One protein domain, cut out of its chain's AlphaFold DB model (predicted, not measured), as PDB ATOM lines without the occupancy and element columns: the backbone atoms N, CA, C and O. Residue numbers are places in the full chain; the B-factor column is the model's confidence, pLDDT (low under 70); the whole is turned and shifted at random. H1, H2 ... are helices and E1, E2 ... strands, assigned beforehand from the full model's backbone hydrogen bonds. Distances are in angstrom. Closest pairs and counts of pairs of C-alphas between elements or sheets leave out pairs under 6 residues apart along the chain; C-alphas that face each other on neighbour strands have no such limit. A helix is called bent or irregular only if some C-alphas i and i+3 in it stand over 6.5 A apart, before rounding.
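What this domain is: This is residues 132 to 241 of the 421 residues of an uncharacterized protein of candidate division TA06 bacterium B3_TA06 (UniProt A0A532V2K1). A strongly twisted sheet of five strands, curled like part of a barrel, has the helix arm H1a over E1 and E2 and the short helix H2 over E6, both on one face; the second arm, H1b, runs on beyond the sheet. Residues 132 to 153 have no named element, and two short pairings tie them to E4: residues 132 to 133, antiparallel, and 146 to 147, parallel. The printed part has 110 residues, with two named helices and six named strands in the order E1 E2 H1 E3 E4 E5 E6 H2; the sheet, E1 E2 E3 E6 E5, is mixed, and so is the class. The whole is compact, with a radius of gyration of the C-alphas of 14.1 A and spans of 40 by 29 by 26 A.

Where its parts are: Find C-alpha 154 at (90.636, 95.845, 109.147); there E1 begins, residues 154 to 158, followed by E2, residues 161 to 165. Go on to E3, residues 198 to 203, 16.2 A long, E4, residues 209 to 211, and E5, residues 215 to 218. E6, residues 221 to 229, runs 25.3 A from C-alpha 221 at (103.585, 104.574, 119.551). H1, residues 170 to 191, was assigned as one helix by its hydrogen bonds but is bent, with C-alphas 178 and 181 7.1 A apart; its arms are H1a, residues 170 to 178, 12.3 A, and H1b, residues 181 to 191, 15.7 A. H2, residues 235 to 241, ends at C-alpha 241, (87.120, 116.312, 109.210).

How they stand to each other: Start at the edge strand E1: it forms an antiparallel hairpin with E2, where N 156 and O 163 are 2.8 A apart. E2 and E3 are parallel, with N 164 and O 200 at 2.8 A; E2, H1 and E3 make a strand-helix-strand unit, two parallel neighbours with a helix between, its crossover left-handed. E3 and E6 are parallel, with N 201 and O 226 at 2.7 A. E6 and the edge strand E5 form an antiparallel hairpin, with N 223 and O 216 at 2.8 A. E4 pairs with no named strand. H1a and H2 on the same face of the sheet make two layers, helices over strands. H1a, at a height over the sheet of 9.1 A, lies over E2 and only just over E1, with 3 C-alphas on it; the C-alphas of Ala 158 and Lys 177, the closest of E1 and H1a, are 5.6 A apart. H2 lies over E6, slantwise at 42 degrees on the local plane, and its closest C-alphas to E6 are Ile 238 and Phe 228, 6.6 A. Every O i to N i+4 pair is within hydrogen-bond range in H1a and H1b; in H2 1 of 3 is, beside 4 of 4 O i to N i+3 pairs.

The domain as a whole: Look at Pro 140 and Glu 219, whose C-alphas are the two farthest apart, 42.3 A. The printed part has no cut and no long link. The model's pLDDT is under 70 at residues 132 to 143 and 232 to 234.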
ATOM      1  N   THR A 132      85.596 108.401 122.246       68.62
ATOM      2  CA  THR A 132      85.209 109.430 121.268       68.62
ATOM      3  C   THR A 132      83.758 109.227 120.849       68.62
ATOM      4  O   THR A 132      83.343 108.105 120.562       68.62
ATOM      5  N   PHE A 133      82.997 110.323 120.777       68.06
ATOM      6  CA  PHE A 133      81.683 110.373 120.131       68.06
ATOM      7  C   PHE A 133      81.785 111.153 118.836       68.06
ATOM      8  O   PHE A 133      82.009 112.354 118.909       68.06
ATOM      9  N   ALA A 134      81.550 110.520 117.684       58.34
ATOM     10  CA  ALA A 134      81.533 111.222 116.396       58.34
ATOM     11  C   ALA A 134      80.458 112.324 116.349       58.34
ATOM     12  O   ALA A 134      80.638 113.342 115.687       58.34
ATOM     13  N   THR A 135      79.362 112.149 117.094       58.28
ATOM     14  CA  THR A 135      78.313 113.158 117.258       58.28
ATOM     15  C   THR A 135      77.638 113.066 118.626       58.28
ATOM     16  O   THR A 135      77.558 111.983 119.211       58.28
ATOM     17  N   PRO A 136      77.119 114.184 119.156       53.12
ATOM     18  CA  PRO A 136      76.393 114.179 120.422       53.12
ATOM     19  C   PRO A 136      74.994 113.560 120.327       53.12
ATOM     20  O   PRO A 136      74.304 113.741 119.323       53.12
ATOM     21  N   LEU A 137      74.531 112.911 121.402       51.97
ATOM     22  CA  LEU A 137      73.212 112.257 121.454       51.97
ATOM     23  C   LEU A 137      72.019 113.218 121.578       51.97
ATOM     24  O   LEU A 137      70.887 112.813 121.323       51.97
ATOM     25  N   ASP A 138      72.241 114.479 121.955       46.69
ATOM     26  CA  ASP A 138      71.161 115.431 122.275       46.69
ATOM     27  C   ASP A 138      70.687 116.270 121.070       46.69
ATOM     28  O   ASP A 138      70.200 117.397 121.207       46.69
ATOM     29  N   THR A 139      70.840 115.738 119.851       52.06
ATOM     30  CA  THR A 139      70.167 116.322 118.682       52.06
ATOM     31  C   THR A 139      68.661 115.996 118.725       52.06
ATOM     32  O   THR A 139      68.265 114.967 119.277       52.06
ATOM     33  N   PRO A 140      67.781 116.839 118.145       47.94
ATOM     34  CA  PRO A 140      66.325 116.630 118.176       47.94
ATOM     35  C   PRO A 140      65.866 115.267 117.630       47.94
ATOM     36  O   PRO A 140      64.787 114.779 117.979       47.94
ATOM     37  N   GLU A 141      66.687 114.642 116.785       53.81
ATOM     38  CA  GLU A 141      66.507 113.285 116.290       53.81
ATOM     39  C   GLU A 141      67.176 112.304 117.258       53.81
ATOM     40  O   GLU A 141      68.354 111.990 117.137       53.81
ATOM     41  N   LYS A 142      66.408 111.814 118.237       54.25
ATOM     42  CA  LYS A 142      66.812 110.740 119.159       54.25
ATOM     43  C   LYS A 142      67.298 109.504 118.388       54.25
ATOM     44  O   LYS A 142      66.488 108.645 118.037       54.25
ATOM     45  N   ARG A 143      68.600 109.398 118.137       58.91
ATOM     46  CA  ARG A 143      69.233 108.205 117.567       58.91
ATOM     47  C   ARG A 143      70.008 107.499 118.674       58.91
ATOM     48  O   ARG A 143      70.756 108.138 119.407       58.91
ATOM     49  N   GLU A 144      69.794 106.195 118.821       74.31
ATOM     50  CA  GLU A 144      70.682 105.369 119.644       74.31
ATOM     51  C   GLU A 144      72.088 105.403 119.035       74.31
ATOM     52  O   GLU A 144      72.230 105.333 117.810       74.31
ATOM     53  N   PHE A 145      73.120 105.527 119.875       78.25
ATOM     54  CA  PHE A 145      74.490 105.484 119.376       78.25
ATOM     55  C   PHE A 145      74.855 104.092 118.871       78.25
ATOM     56  O   PHE A 145      74.384 103.080 119.389       78.25
ATOM     57  N   GLN A 146      75.738 104.067 117.881       85.38
ATOM     58  CA  GLN A 146      76.304 102.853 117.320       85.38
ATOM     59  C   GLN A 146      77.698 102.629 117.899       85.38
ATOM     60  O   GLN A 146      78.564 103.505 117.841       85.38
ATOM     61  N   LEU A 147      77.900 101.461 118.500       87.50
ATOM     62  CA  LEU A 147      79.169 101.061 119.089       87.50
ATOM     63  C   LEU A 147      80.106 100.560 117.989       87.50
ATOM     64  O   LEU A 147      79.774  99.596 117.307       87.50
ATOM     65  N   VAL A 148      81.287 101.160 117.853       88.62
ATOM     66  CA  VAL A 148      82.313 100.689 116.914       88.62
ATOM     67  C   VAL A 148      83.445 100.019 117.676       88.62
ATOM     68  O   VAL A 148      84.081 100.627 118.539       88.62
ATOM     69  N   ASN A 149      83.706  98.758 117.339       88.62
ATOM     70  CA  ASN A 149      84.758  97.958 117.948       88.62
ATOM     71  C   ASN A 149      85.935  97.774 116.981       88.62
ATOM     72  O   ASN A 149      85.793  97.193 115.909       88.62
ATOM     73  N   LEU A 150      87.126  98.227 117.380       90.19
ATOM     74  CA  LEU A 150      88.328  98.164 116.539       90.19
ATOM     75  C   LEU A 150      88.714  96.736 116.142       90.19
ATOM     76  O   LEU A 150      89.274  96.549 115.068       90.19
ATOM     77  N   SER A 151      88.408  95.728 116.971       89.50
ATOM     78  CA  SER A 151      88.735  94.327 116.661       89.50
ATOM     79  C   SER A 151      87.933  93.755 115.489       89.50
ATOM     80  O   SER A 151      88.267  92.687 114.987       89.50
ATOM     81  N   GLU A 152      86.856  94.429 115.092       92.38
ATOM     82  CA  GLU A 152      85.990  94.040 113.974       92.38
ATOM     83  C   GLU A 152      86.376  94.757 112.671       92.38
ATOM     84  O   GLU A 152      85.813  94.475 111.614       92.38
ATOM     85  N   LEU A 153      87.347  95.673 112.735       95.56
ATOM     86  CA  LEU A 153      87.818  96.447 111.598       95.56
ATOM     87  C   LEU A 153      89.144  95.895 111.074       95.56
ATOM     88  O   LEU A 153      89.999  95.414 111.818       95.56
ATOM     89  N   ASN A 154      89.334  96.024 109.765       97.19
ATOM     90  CA  ASN A 154      90.636  95.845 109.147       97.19
ATOM     91  C   ASN A 154      91.537  97.027 109.500       97.19
ATOM     92  O   ASN A 154      91.061  98.139 109.728       97.19
ATOM     93  N   ARG A 155      92.848  96.789 109.491       96.50
ATOM     94  CA  ARG A 155      93.862  97.800 109.789       96.50
ATOM     95  C   ARG A 155      94.816  97.965 108.613       96.50
ATOM     96  O   ARG A 155      95.320  96.987 108.066       96.50
ATOM     97  N   LEU A 156      95.090  99.216 108.270       96.88
ATOM     98  CA  LEU A 156      96.023  99.635 107.238       96.88
ATOM     99  C   LEU A 156      97.043 100.602 107.843       96.88
ATOM    100  O   LEU A 156      96.688 101.679 108.315       96.88
ATOM    101  N   GLU A 157      98.318 100.225 107.781       95.25
ATOM    102  CA  GLU A 157      99.432 101.112 108.129       95.25
ATOM    103  C   GLU A 157      99.564 102.242 107.107       95.25
ATOM    104  O   GLU A 157      99.583 101.988 105.894       95.25
ATOM    105  N   ALA A 158      99.724 103.473 107.581       92.31
ATOM    106  CA  ALA A 158      99.899 104.665 106.767       92.31
ATOM    107  C   ALA A 158     101.066 105.518 107.290       92.31
ATOM    108  O   ALA A 158     100.880 106.574 107.881       92.31
ATOM    109  N   GLU A 159     102.291 105.052 107.036       88.12
ATOM    110  CA  GLU A 159     103.530 105.678 107.520       88.12
ATOM    111  C   GLU A 159     103.594 105.737 109.054       88.12
ATOM    112  O   GLU A 159     103.878 104.724 109.683       88.12
ATOM    113  N   LYS A 160     103.363 106.916 109.642       92.12
ATOM    114  CA  LYS A 160     103.348 107.156 111.092       92.12
ATOM    115  C   LYS A 160     101.929 107.192 111.661       92.12
ATOM    116  O   LYS A 160     101.758 107.583 112.810       92.12
ATOM    117  N   ASP A 161     100.941 106.820 110.855       96.44
ATOM    118  CA  ASP A 161      99.512 106.886 111.145       96.44
ATOM    119  C   ASP A 161      98.848 105.554 110.809       96.44
ATOM    120  O   ASP A 161      99.418 104.707 110.114       96.44
ATOM    121  N   ILE A 162      97.624 105.368 111.290       97.00
ATOM    122  CA  ILE A 162      96.883 104.119 111.105       97.00
ATOM    123  C   ILE A 162      95.470 104.389 110.607       97.00
ATOM    124  O   ILE A 162      94.827 105.366 110.985       97.00
ATOM    125  N   VAL A 163      94.967 103.500 109.756       97.50
ATOM    126  CA  VAL A 163      93.587 103.547 109.269       97.50
ATOM    127  C   VAL A 163      92.895 102.239 109.628       97.50
ATOM    128  O   VAL A 163      93.317 101.169 109.190       97.50
ATOM    129  N   TYR A 164      91.821 102.325 110.402       97.31
ATOM    130  CA  TYR A 164      90.873 101.241 110.617       97.31
ATOM    131  C   TYR A 164      89.685 101.407 109.675       97.31
ATOM    132  O   TYR A 164      89.208 102.523 109.472       97.31
ATOM    133  N   TYR A 165      89.207 100.318 109.081       96.38
ATOM    134  CA  TYR A 165      88.111 100.360 108.113       96.38
ATOM    135  C   TYR A 165      87.338  99.031 108.067       96.38
ATOM    136  O   TYR A 165      87.914  97.974 108.333       96.38
ATOM    137  N   PRO A 166      86.037  99.042 107.725       95.56
ATOM    138  CA  PRO A 166      85.250  97.820 107.621       95.56
ATOM    139  C   PRO A 166      85.573  97.069 106.323       95.56
ATOM    140  O   PRO A 166      86.042  97.653 105.343       95.56
ATOM    141  N   ALA A 167      85.312  95.762 106.296       94.75
ATOM    142  CA  ALA A 167      85.490  94.950 105.092       94.75
ATOM    143  C   ALA A 167      84.684  95.510 103.902       94.75
ATOM    144  O   ALA A 167      83.536  95.925 104.066       94.75
ATOM    145  N   GLY A 168      85.282  95.505 102.707       93.62
ATOM    146  CA  GLY A 168      84.668  96.045 101.487       93.62
ATOM    147  C   GLY A 168      84.944  97.531 101.229       93.62
ATOM    148  O   GLY A 168      84.452  98.072 100.241       93.62
ATOM    149  N   TYR A 169      85.726  98.192 102.091       93.69
ATOM    150  CA  TYR A 169      86.134  99.597 101.949       93.69
ATOM    151  C   TYR A 169      87.646  99.765 101.744       93.69
ATOM    152  O   TYR A 169      88.209 100.828 102.015       93.69
ATOM    153  N   GLU A 170      88.317  98.728 101.238       95.50
ATOM    154  CA  GLU A 170      89.762  98.708 101.004       95.50
ATOM    155  C   GLU A 170      90.189  99.855 100.078       95.50
ATOM    156  O   GLU A 170      91.106 100.603 100.408       95.50
ATOM    157  N   GLU A 171      89.493 100.045  98.954       94.06
ATOM    158  CA  GLU A 171      89.806 101.101  97.982       94.06
ATOM    159  C   GLU A 171      89.721 102.499  98.609       94.06
ATOM    160  O   GLU A 171      90.640 103.307  98.462       94.06
ATOM    161  N   PHE A 172      88.667 102.762  99.384       91.88
ATOM    162  CA  PHE A 172      88.495 104.040 100.071       91.88
ATOM    163  C   PHE A 172      89.562 104.259 101.156       91.88
ATOM    164  O   PHE A 172      90.134 105.344 101.256       91.88
ATOM    165  N   SER A 173      89.907 103.222 101.927       94.62
ATOM    166  CA  SER A 173      90.980 103.302 102.930       94.62
ATOM    167  C   SER A 173      92.353 103.587 102.299       94.62
ATOM    168  O   SER A 173      93.134 104.382 102.827       94.62
ATOM    169  N   LEU A 174      92.630 103.012 101.121       95.94
ATOM    170  CA  LEU A 174      93.836 103.288 100.341       95.94
ATOM    171  C   LEU A 174      93.832 104.719  99.789       95.94
ATOM    172  O   LEU A 174      94.885 105.360  99.756       95.94
ATOM    173  N   GLN A 175      92.663 105.240  99.406       94.31
ATOM    174  CA  GLN A 175      92.511 106.637  99.009       94.31
ATOM    175  C   GLN A 175      92.816 107.583 100.181       94.31
ATOM    176  O   GLN A 175      93.601 108.510 100.010       94.31
ATOM    177  N   ILE A 176      92.297 107.322 101.385       94.94
ATOM    178  CA  ILE A 176      92.650 108.091 102.592       94.94
ATOM    179  C   ILE A 176      94.160 108.041 102.835       94.94
ATOM    180  O   ILE A 176      94.799 109.088 102.958       94.94
ATOM    181  N   LYS A 177      94.750 106.840 102.820       96.75
ATOM    182  CA  LYS A 177      96.194 106.645 102.995       96.75
ATOM    183  C   LYS A 177      97.027 107.470 102.008       96.75
ATOM    184  O   LYS A 177      98.043 108.029 102.407       96.75
ATOM    185  N   LYS A 178      96.594 107.595 100.748       96.12
ATOM    186  CA  LYS A 178      97.258 108.432  99.727       96.12
ATOM    187  C   LYS A 178      97.337 109.909 100.139       96.12
ATOM    188  O   LYS A 178      98.301 110.578  99.770       96.12
ATOM    189  N   TYR A 179      96.353 110.425 100.879       96.19
ATOM    190  CA  TYR A 179      96.278 111.841 101.256       96.19
ATOM    191  C   TYR A 179      96.879 112.168 102.630       96.19
ATOM    192  O   TYR A 179      97.215 113.329 102.856       96.19
ATOM    193  N   ILE A 180      97.091 111.178 103.504       96.94
ATOM    194  CA  ILE A 180      97.696 111.371 104.836       96.94
ATOM    195  C   ILE A 180      99.013 112.174 104.791       96.94
ATOM    196  O   ILE A 180      99.114 113.152 105.533       96.94
ATOM    197  N   PRO A 181      99.985 111.897 103.896       96.25
ATOM    198  CA  PRO A 181     101.217 112.690 103.842       96.25
ATOM    199  C   PRO A 181     100.967 114.175 103.541       96.25
ATOM    200  O   PRO A 181     101.611 115.054 104.112       96.25
ATOM    201  N   VAL A 182      99.992 114.476 102.677       96.75
ATOM    202  CA  VAL A 182      99.615 115.857 102.338       96.75
ATOM    203  C   VAL A 182      98.937 116.541 103.527       96.75
ATOM    204  O   VAL A 182      99.215 117.712 103.781       96.75
ATOM    205  N   MET A 183      98.092 115.813 104.265       97.44
ATOM    206  CA  MET A 183      97.465 116.288 105.504       97.44
ATOM    207  C   MET A 183      98.515 116.612 106.572       97.44
ATOM    208  O   MET A 183      98.480 117.696 107.144       97.44
ATOM    209  N   ARG A 184      99.506 115.734 106.787       97.25
ATOM    210  CA  ARG A 184     100.597 115.999 107.739       97.25
ATOM    211  C   ARG A 184     101.351 117.276 107.397       97.25
ATOM    212  O   ARG A 184     101.513 118.144 108.249       97.25
ATOM    213  N   ILE A 185     101.770 117.395 106.136       97.25
ATOM    214  CA  ILE A 185     102.541 118.545 105.655       97.25
ATOM    215  C   ILE A 185     101.761 119.842 105.861       97.25
ATOM    216  O   ILE A 185     102.320 120.808 106.369       97.25
ATOM    217  N   ILE A 186     100.478 119.887 105.485       97.56
ATOM    218  CA  ILE A 186      99.711 121.130 105.611       97.56
ATOM    219  C   ILE A 186      99.423 121.488 107.070       97.56
ATOM    220  O   ILE A 186      99.425 122.671 107.391       97.56
ATOM    221  N   ILE A 187      99.216 120.510 107.955       98.06
ATOM    222  CA  ILE A 187      99.080 120.783 109.391       98.06
ATOM    223  C   ILE A 187     100.388 121.402 109.899       98.06
ATOM    224  O   ILE A 187     100.368 122.531 110.389       98.06
ATOM    225  N   GLU A 188     101.526 120.740 109.678       97.75
ATOM    226  CA  GLU A 188     102.844 121.214 110.124       97.75
ATOM    227  C   GLU A 188     103.178 122.614 109.597       97.75
ATOM    228  O   GLU A 188     103.549 123.502 110.365       97.75
ATOM    229  N   GLU A 189     102.978 122.850 108.296       97.56
ATOM    230  CA  GLU A 189     103.224 124.146 107.655       97.56
ATOM    231  C   GLU A 189     102.379 125.275 108.274       97.56
ATOM    232  O   GLU A 189     102.825 126.425 108.312       97.56
ATOM    233  N   ARG A 190     101.150 124.983 108.729       97.38
ATOM    234  CA  ARG A 190     100.185 126.004 109.173       97.38
ATOM    235  C   ARG A 190     100.193 126.272 110.666       97.38
ATOM    236  O   ARG A 190      99.908 127.408 111.042       97.38
ATOM    237  N   ILE A 191     100.521 125.283 111.495       97.06
ATOM    238  CA  ILE A 191     100.587 125.470 112.952       97.06
ATOM    239  C   ILE A 191     102.017 125.467 113.498       97.06
ATOM    240  O   ILE A 191     102.227 125.916 114.616       97.06
ATOM    241  N   GLY A 192     103.009 125.012 112.726       96.69
ATOM    242  CA  GLY A 192     104.418 124.990 113.137       96.69
ATOM    243  C   GLY A 192     104.805 123.839 114.073       96.69
ATOM    244  O   GLY A 192     105.955 123.774 114.502       96.69
ATOM    245  N   PHE A 193     103.878 122.926 114.373       96.31
ATOM    246  CA  PHE A 193     104.131 121.699 115.129       96.31
ATOM    247  C   PHE A 193     104.082 120.483 114.218       96.31
ATOM    248  O   PHE A 193     103.211 120.385 113.354       96.31
ATOM    249  N   ALA A 194     104.975 119.526 114.462       95.75
ATOM    250  CA  ALA A 194     104.872 118.215 113.844       95.75
ATOM    251  C   ALA A 194     103.550 117.552 114.288       95.75
ATOM    252  O   ALA A 194     103.298 117.484 115.492       95.75
ATOM    253  N   PRO A 195     102.713 117.059 113.358       95.81
ATOM    254  CA  PRO A 195     101.472 116.383 113.713       95.81
ATOM    255  C   PRO A 195     101.746 115.136 114.552       95.81
ATOM    256  O   PRO A 195     102.649 114.354 114.231       95.81
ATOM    257  N   GLU A 196     100.944 114.929 115.592       91.44
ATOM    258  CA  GLU A 196     101.007 113.720 116.424       91.44
ATOM    259  C   GLU A 196     100.646 112.465 115.603       91.44
ATOM    260  O   GLU A 196      99.979 112.590 114.573       91.44
ATOM    261  N   PRO A 197     101.052 111.249 116.012       94.50
ATOM    262  CA  PRO A 197     100.517 110.022 115.425       94.50
ATOM    263  C   PRO A 197      98.989 109.969 115.556       94.50
ATOM    264  O   PRO A 197      98.425 110.160 116.641       94.50
ATOM    265  N   PHE A 198      98.311 109.712 114.440       94.12
ATOM    266  CA  PHE A 198      96.857 109.791 114.356       94.12
ATOM    267  C   PHE A 198      96.267 108.508 113.779       94.12
ATOM    268  O   PHE A 198      96.849 107.853 112.912       94.12
ATOM    269  N   GLY A 199      95.097 108.125 114.280       95.00
ATOM    270  CA  GLY A 199      94.361 106.974 113.798       95.00
ATOM    271  C   GLY A 199      92.977 107.350 113.292       95.00
ATOM    272  O   GLY A 199      92.161 107.949 113.990       95.00
ATOM    273  N   ILE A 200      92.704 106.962 112.055       95.12
ATOM    274  CA  ILE A 200      91.448 107.233 111.363       95.12
ATOM    275  C   ILE A 200      90.616 105.960 111.410       95.12
ATOM    276  O   ILE A 200      91.040 104.927 110.907       95.12
ATOM    277  N   VAL A 201      89.428 106.023 111.996       94.06
ATOM    278  CA  VAL A 201      88.500 104.898 112.103       94.06
ATOM    279  C   VAL A 201      87.326 105.160 111.170       94.06
ATOM    280  O   VAL A 201      86.416 105.920 111.478       94.06
ATOM    281  N   ILE A 202      87.336 104.543 109.996       93.06
ATOM    282  CA  ILE A 202      86.184 104.551 109.097       93.06
ATOM    283  C   ILE A 202      85.206 103.484 109.569       93.06
ATOM    284  O   ILE A 202      85.612 102.384 109.940       93.06
ATOM    285  N   THR A 203      83.916 103.800 109.556       90.12
ATOM    286  CA  THR A 203      82.861 102.853 109.917       90.12
ATOM    287  C   THR A 203      81.668 102.965 108.975       90.12
ATOM    288  O   THR A 203      81.373 104.035 108.441       90.12
ATOM    289  N   ASN A 204      80.983 101.841 108.789       89.06
ATOM    290  CA  ASN A 204      79.680 101.721 108.146       89.06
ATOM    291  C   ASN A 204      78.530 101.821 109.163       89.06
ATOM    292  O   ASN A 204      77.414 101.410 108.878       89.06
ATOM    293  N   GLU A 205      78.770 102.371 110.343       87.81
ATOM    294  CA  GLU A 205      77.708 102.682 111.290       87.81
ATOM    295  C   GLU A 205      77.165 104.095 111.079       87.81
ATOM    296  O   GLU A 205      77.902 105.009 110.707       87.81
ATOM    297  N   LYS A 206      75.865 104.281 111.325       83.44
ATOM    298  CA  LYS A 206      75.245 105.612 111.289       83.44
ATOM    299  C   LYS A 206      75.598 106.410 112.535       83.44
ATOM    300  O   LYS A 206      75.686 105.875 113.635       83.44
ATOM    301  N   GLU A 207      75.729 107.714 112.369       78.12
ATOM    302  CA  GLU A 207      75.860 108.645 113.474       78.12
ATOM    303  C   GLU A 207      74.586 108.643 114.348       78.12
ATOM    304  O   GLU A 207      73.464 108.608 113.813       78.12
ATOM    305  N   PRO A 208      74.732 108.704 115.687       77.81
ATOM    306  CA  PRO A 208      75.969 108.968 116.427       77.81
ATOM    307  C   PRO A 208      76.838 107.735 116.697       77.81
ATOM    308  O   PRO A 208      76.359 106.724 117.195       77.81
ATOM    309  N   ILE A 209      78.139 107.831 116.406       80.94
ATOM    310  CA  ILE A 209      79.104 106.743 116.631       80.94
ATOM    311  C   ILE A 209      79.795 106.928 117.976       80.94
ATOM    312  O   ILE A 209      80.298 108.012 118.269       80.94
ATOM    313  N   LEU A 210      79.892 105.846 118.738       83.25
ATOM    314  CA  LEU A 210      80.730 105.736 119.918       83.25
ATOM    315  C   LEU A 210      81.923 104.826 119.618       83.25
ATOM    316  O   LEU A 210      81.753 103.645 119.311       83.25
ATOM    317  N   LEU A 211      83.124 105.363 119.809       84.19
ATOM    318  CA  LEU A 211      84.364 104.603 119.872       84.19
ATOM    319  C   LEU A 211      84.802 104.501 121.347       84.19
ATOM    320  O   LEU A 211      85.285 105.489 121.905       84.19
ATOM    321  N   PRO A 212      84.662 103.330 121.999       78.25
ATOM    322  CA  PRO A 212      84.945 103.155 123.433       78.25
ATOM    323  C   PRO A 212      86.408 103.302 123.835       78.25
ATOM    324  O   PRO A 212      86.730 103.264 125.020       78.25
ATOM    325  N   GLN A 213      87.288 103.356 122.842       78.31
ATOM    326  CA  GLN A 213      88.727 103.435 122.981       78.31
ATOM    327  C   GLN A 213      89.226 104.430 121.936       78.31
ATOM    328  O   GLN A 213      89.406 104.082 120.771       78.31
ATOM    329  N   ASN A 214      89.407 105.684 122.343       79.06
ATOM    330  CA  ASN A 214      89.874 106.758 121.461       79.06
ATOM    331  C   ASN A 214      91.399 106.819 121.315       79.06
ATOM    332  O   ASN A 214      91.928 107.826 120.859       79.06
ATOM    333  N   TRP A 215      92.114 105.776 121.720       85.19
ATOM    334  CA  TRP A 215      93.553 105.679 121.531       85.19
ATOM    335  C   TRP A 215      93.986 104.214 121.474       85.19
ATOM    336  O   TRP A 215      93.348 103.353 122.075       85.19
ATOM    337  N   VAL A 216      95.087 103.927 120.790       86.50
ATOM    338  CA  VAL A 216      95.746 102.609 120.805       86.50
ATOM    339  C   VAL A 216      97.248 102.791 120.891       86.50
ATOM    340  O   VAL A 216      97.770 103.813 120.450       86.50
ATOM    341  N   ILE A 217      97.940 101.801 121.446       84.88
ATOM    342  CA  ILE A 217      99.399 101.772 121.466       84.88
ATOM    343  C   ILE A 217      99.866 100.607 120.609       84.88
ATOM    344  O   ILE A 217      99.596  99.449 120.922       84.88
ATOM    345  N   GLU A 218     100.562 100.925 119.523       83.31
ATOM    346  CA  GLU A 218     101.098  99.954 118.572       83.31
ATOM    347  C   GLU A 218     102.601 100.197 118.433       83.31
ATOM    348  O   GLU A 218     103.046 101.326 118.227       83.31
ATOM    349  N   GLU A 219     103.395  99.143 118.630       83.56
ATOM    350  CA  GLU A 219     104.866  99.192 118.558       83.56
ATOM    351  C   GLU A 219     105.507 100.317 119.406       83.56
ATOM    352  O   GLU A 219     106.543 100.880 119.058       83.56
ATOM    353  N   GLY A 220     104.890 100.651 120.547       80.75
ATOM    354  CA  GLY A 220     105.354 101.711 121.450       80.75
ATOM    355  C   GLY A 220     104.952 103.133 121.040       80.75
ATOM    356  O   GLY A 220     105.352 104.081 121.711       80.75
ATOM    357  N   THR A 221     104.154 103.291 119.982       86.94
ATOM    358  CA  THR A 221     103.585 104.574 119.551       86.94
ATOM    359  C   THR A 221     102.115 104.651 119.941       86.94
ATOM    360  O   THR A 221     101.345 103.739 119.648       86.94
ATOM    361  N   GLU A 222     101.721 105.742 120.594       87.12
ATOM    362  CA  GLU A 222     100.321 106.026 120.900       87.12
ATOM    363  C   GLU A 222      99.657 106.784 119.745       87.12
ATOM    364  O   GLU A 222     100.158 107.818 119.313       87.12
ATOM    365  N   TYR A 223      98.504 106.296 119.292       90.44
ATOM    366  CA  TYR A 223      97.686 106.914 118.253       90.44
ATOM    367  C   TYR A 223      96.375 107.396 118.854       90.44
ATOM    368  O   TYR A 223      95.656 106.593 119.449       90.44
ATOM    369  N   ASN A 224      96.022 108.666 118.647       88.75
ATOM    370  CA  ASN A 224      94.682 109.168 118.966       88.75
ATOM    371  C   ASN A 224      93.709 108.774 117.849       88.75
ATOM    372  O   ASN A 224      94.006 108.987 116.677       88.75
ATOM    373  N   LEU A 225      92.562 108.193 118.202       88.81
ATOM    374  CA  LEU A 225      91.614 107.593 117.267       88.81
ATOM    375  C   LEU A 225      90.341 108.418 117.092       88.81
ATOM    376  O   LEU A 225      89.669 108.766 118.066       88.81
ATOM    377  N   PHE A 226      89.963 108.632 115.831       87.12
ATOM    378  CA  PHE A 226      88.744 109.344 115.450       87.12
ATOM    379  C   PHE A 226      87.878 108.547 114.499       87.12
ATOM    380  O   PHE A 226      88.352 108.083 113.465       87.12
ATOM    381  N   ALA A 227      86.595 108.430 114.843       87.50
ATOM    382  CA  ALA A 227      85.624 107.695 114.053       87.50
ATOM    383  C   ALA A 227      84.867 108.588 113.064       87.50
ATOM    384  O   ALA A 227      84.379 109.658 113.425       87.50
ATOM    385  N   PHE A 228      84.715 108.108 111.828       86.88
ATOM    386  CA  PHE A 228      83.990 108.774 110.750       86.88
ATOM    387  C   PHE A 228      82.979 107.812 110.108       86.88
ATOM    388  O   PHE A 228      83.360 106.768 109.572       86.88
ATOM    389  N   SER A 229      81.693 108.184 110.146       86.56
ATOM    390  CA  SER A 229      80.614 107.495 109.418       86.56
ATOM    391  C   SER A 229      80.730 107.761 107.923       86.56
ATOM    392  O   SER A 229      80.792 108.916 107.498       86.56
ATOM    393  N   ILE A 230      80.673 106.705 107.117       84.88
ATOM    394  CA  ILE A 230      80.492 106.814 105.659       84.88
ATOM    395  C   ILE A 230      79.027 107.031 105.247       84.88
ATOM    396  O   ILE A 230      78.765 107.353 104.094       84.88
ATOM    397  N   TYR A 231      78.063 106.791 106.146       76.56
ATOM    398  CA  TYR A 231      76.632 106.882 105.833       76.56
ATOM    399  C   TYR A 231      76.110 108.313 105.891       76.56
ATOM    400  O   TYR A 231      75.241 108.682 105.102       76.56
ATOM    401  N   ASP A 232      76.609 109.097 106.843       61.41
ATOM    402  CA  ASP A 232      76.084 110.435 107.134       61.41
ATOM    403  C   ASP A 232      76.965 111.553 106.559       61.41
ATOM    404  O   ASP A 232      76.540 112.709 106.504       61.41
ATOM    405  N   LYS A 233      78.173 111.222 106.083       61.84
ATOM    406  CA  LYS A 233      79.094 112.168 105.447       61.84
ATOM    407  C   LYS A 233      79.198 111.890 103.950       61.84
ATOM    408  O   LYS A 233      79.450 110.764 103.530       61.84
ATOM    409  N   GLU A 234      79.073 112.939 103.135       69.06
ATOM    410  CA  GLU A 234      79.621 112.900 101.775       69.06
ATOM    411  C   GLU A 234      81.127 112.591 101.906       69.06
ATOM    412  O   GLU A 234      81.790 113.184 102.760       69.06
ATOM    413  N   PHE A 235      81.676 111.658 101.115       74.56
ATOM    414  CA  PHE A 235      83.075 111.194 101.244       74.56
ATOM    415  C   PHE A 235      84.088 112.347 101.351       74.56
ATOM    416  O   PHE A 235      85.038 112.281 102.130       74.56
ATOM    417  N   ALA A 236      83.829 113.437 100.630       78.69
ATOM    418  CA  ALA A 236      84.552 114.702 100.691       78.69
ATOM    419  C   ALA A 236      84.739 115.254 102.116       78.69
ATOM    420  O   ALA A 236      85.838 115.672 102.488       78.69
ATOM    421  N   ARG A 237      83.687 115.220 102.942       83.00
ATOM    422  CA  ARG A 237      83.694 115.782 104.298       83.00
ATOM    423  C   ARG A 237      84.595 114.997 105.244       83.00
ATOM    424  O   ARG A 237      85.120 115.581 106.190       83.00
ATOM    425  N   ILE A 238      84.809 113.701 104.997       88.62
ATOM    426  CA  ILE A 238      85.689 112.863 105.825       88.62
ATOM    427  C   ILE A 238      87.119 113.408 105.786       88.62
ATOM    428  O   ILE A 238      87.713 113.612 106.838       88.62
ATOM    429  N   TYR A 239      87.637 113.752 104.604       92.19
ATOM    430  CA  TYR A 239      88.983 114.315 104.461       92.19
ATOM    431  C   TYR A 239      89.160 115.630 105.230       92.19
ATOM    432  O   TYR A 239      90.154 115.808 105.930       92.19
ATOM    433  N   LEU A 240      88.185 116.540 105.129       91.56
ATOM    434  CA  LEU A 240      88.211 117.817 105.853       91.56
ATOM    435  C   LEU A 240      88.097 117.621 107.366       91.56
ATOM    436  O   LEU A 240      88.765 118.326 108.120       91.56
ATOM    437  N   SER A 241      87.283 116.652 107.796       89.62
ATOM    438  CA  SER A 241      87.120 116.312 109.210       89.62
ATOM    439  C   SER A 241      88.412 115.720 109.781       89.62
ATOM    440  O   SER A 241      88.836 116.128 110.849       89.62
TER     441      SER A 241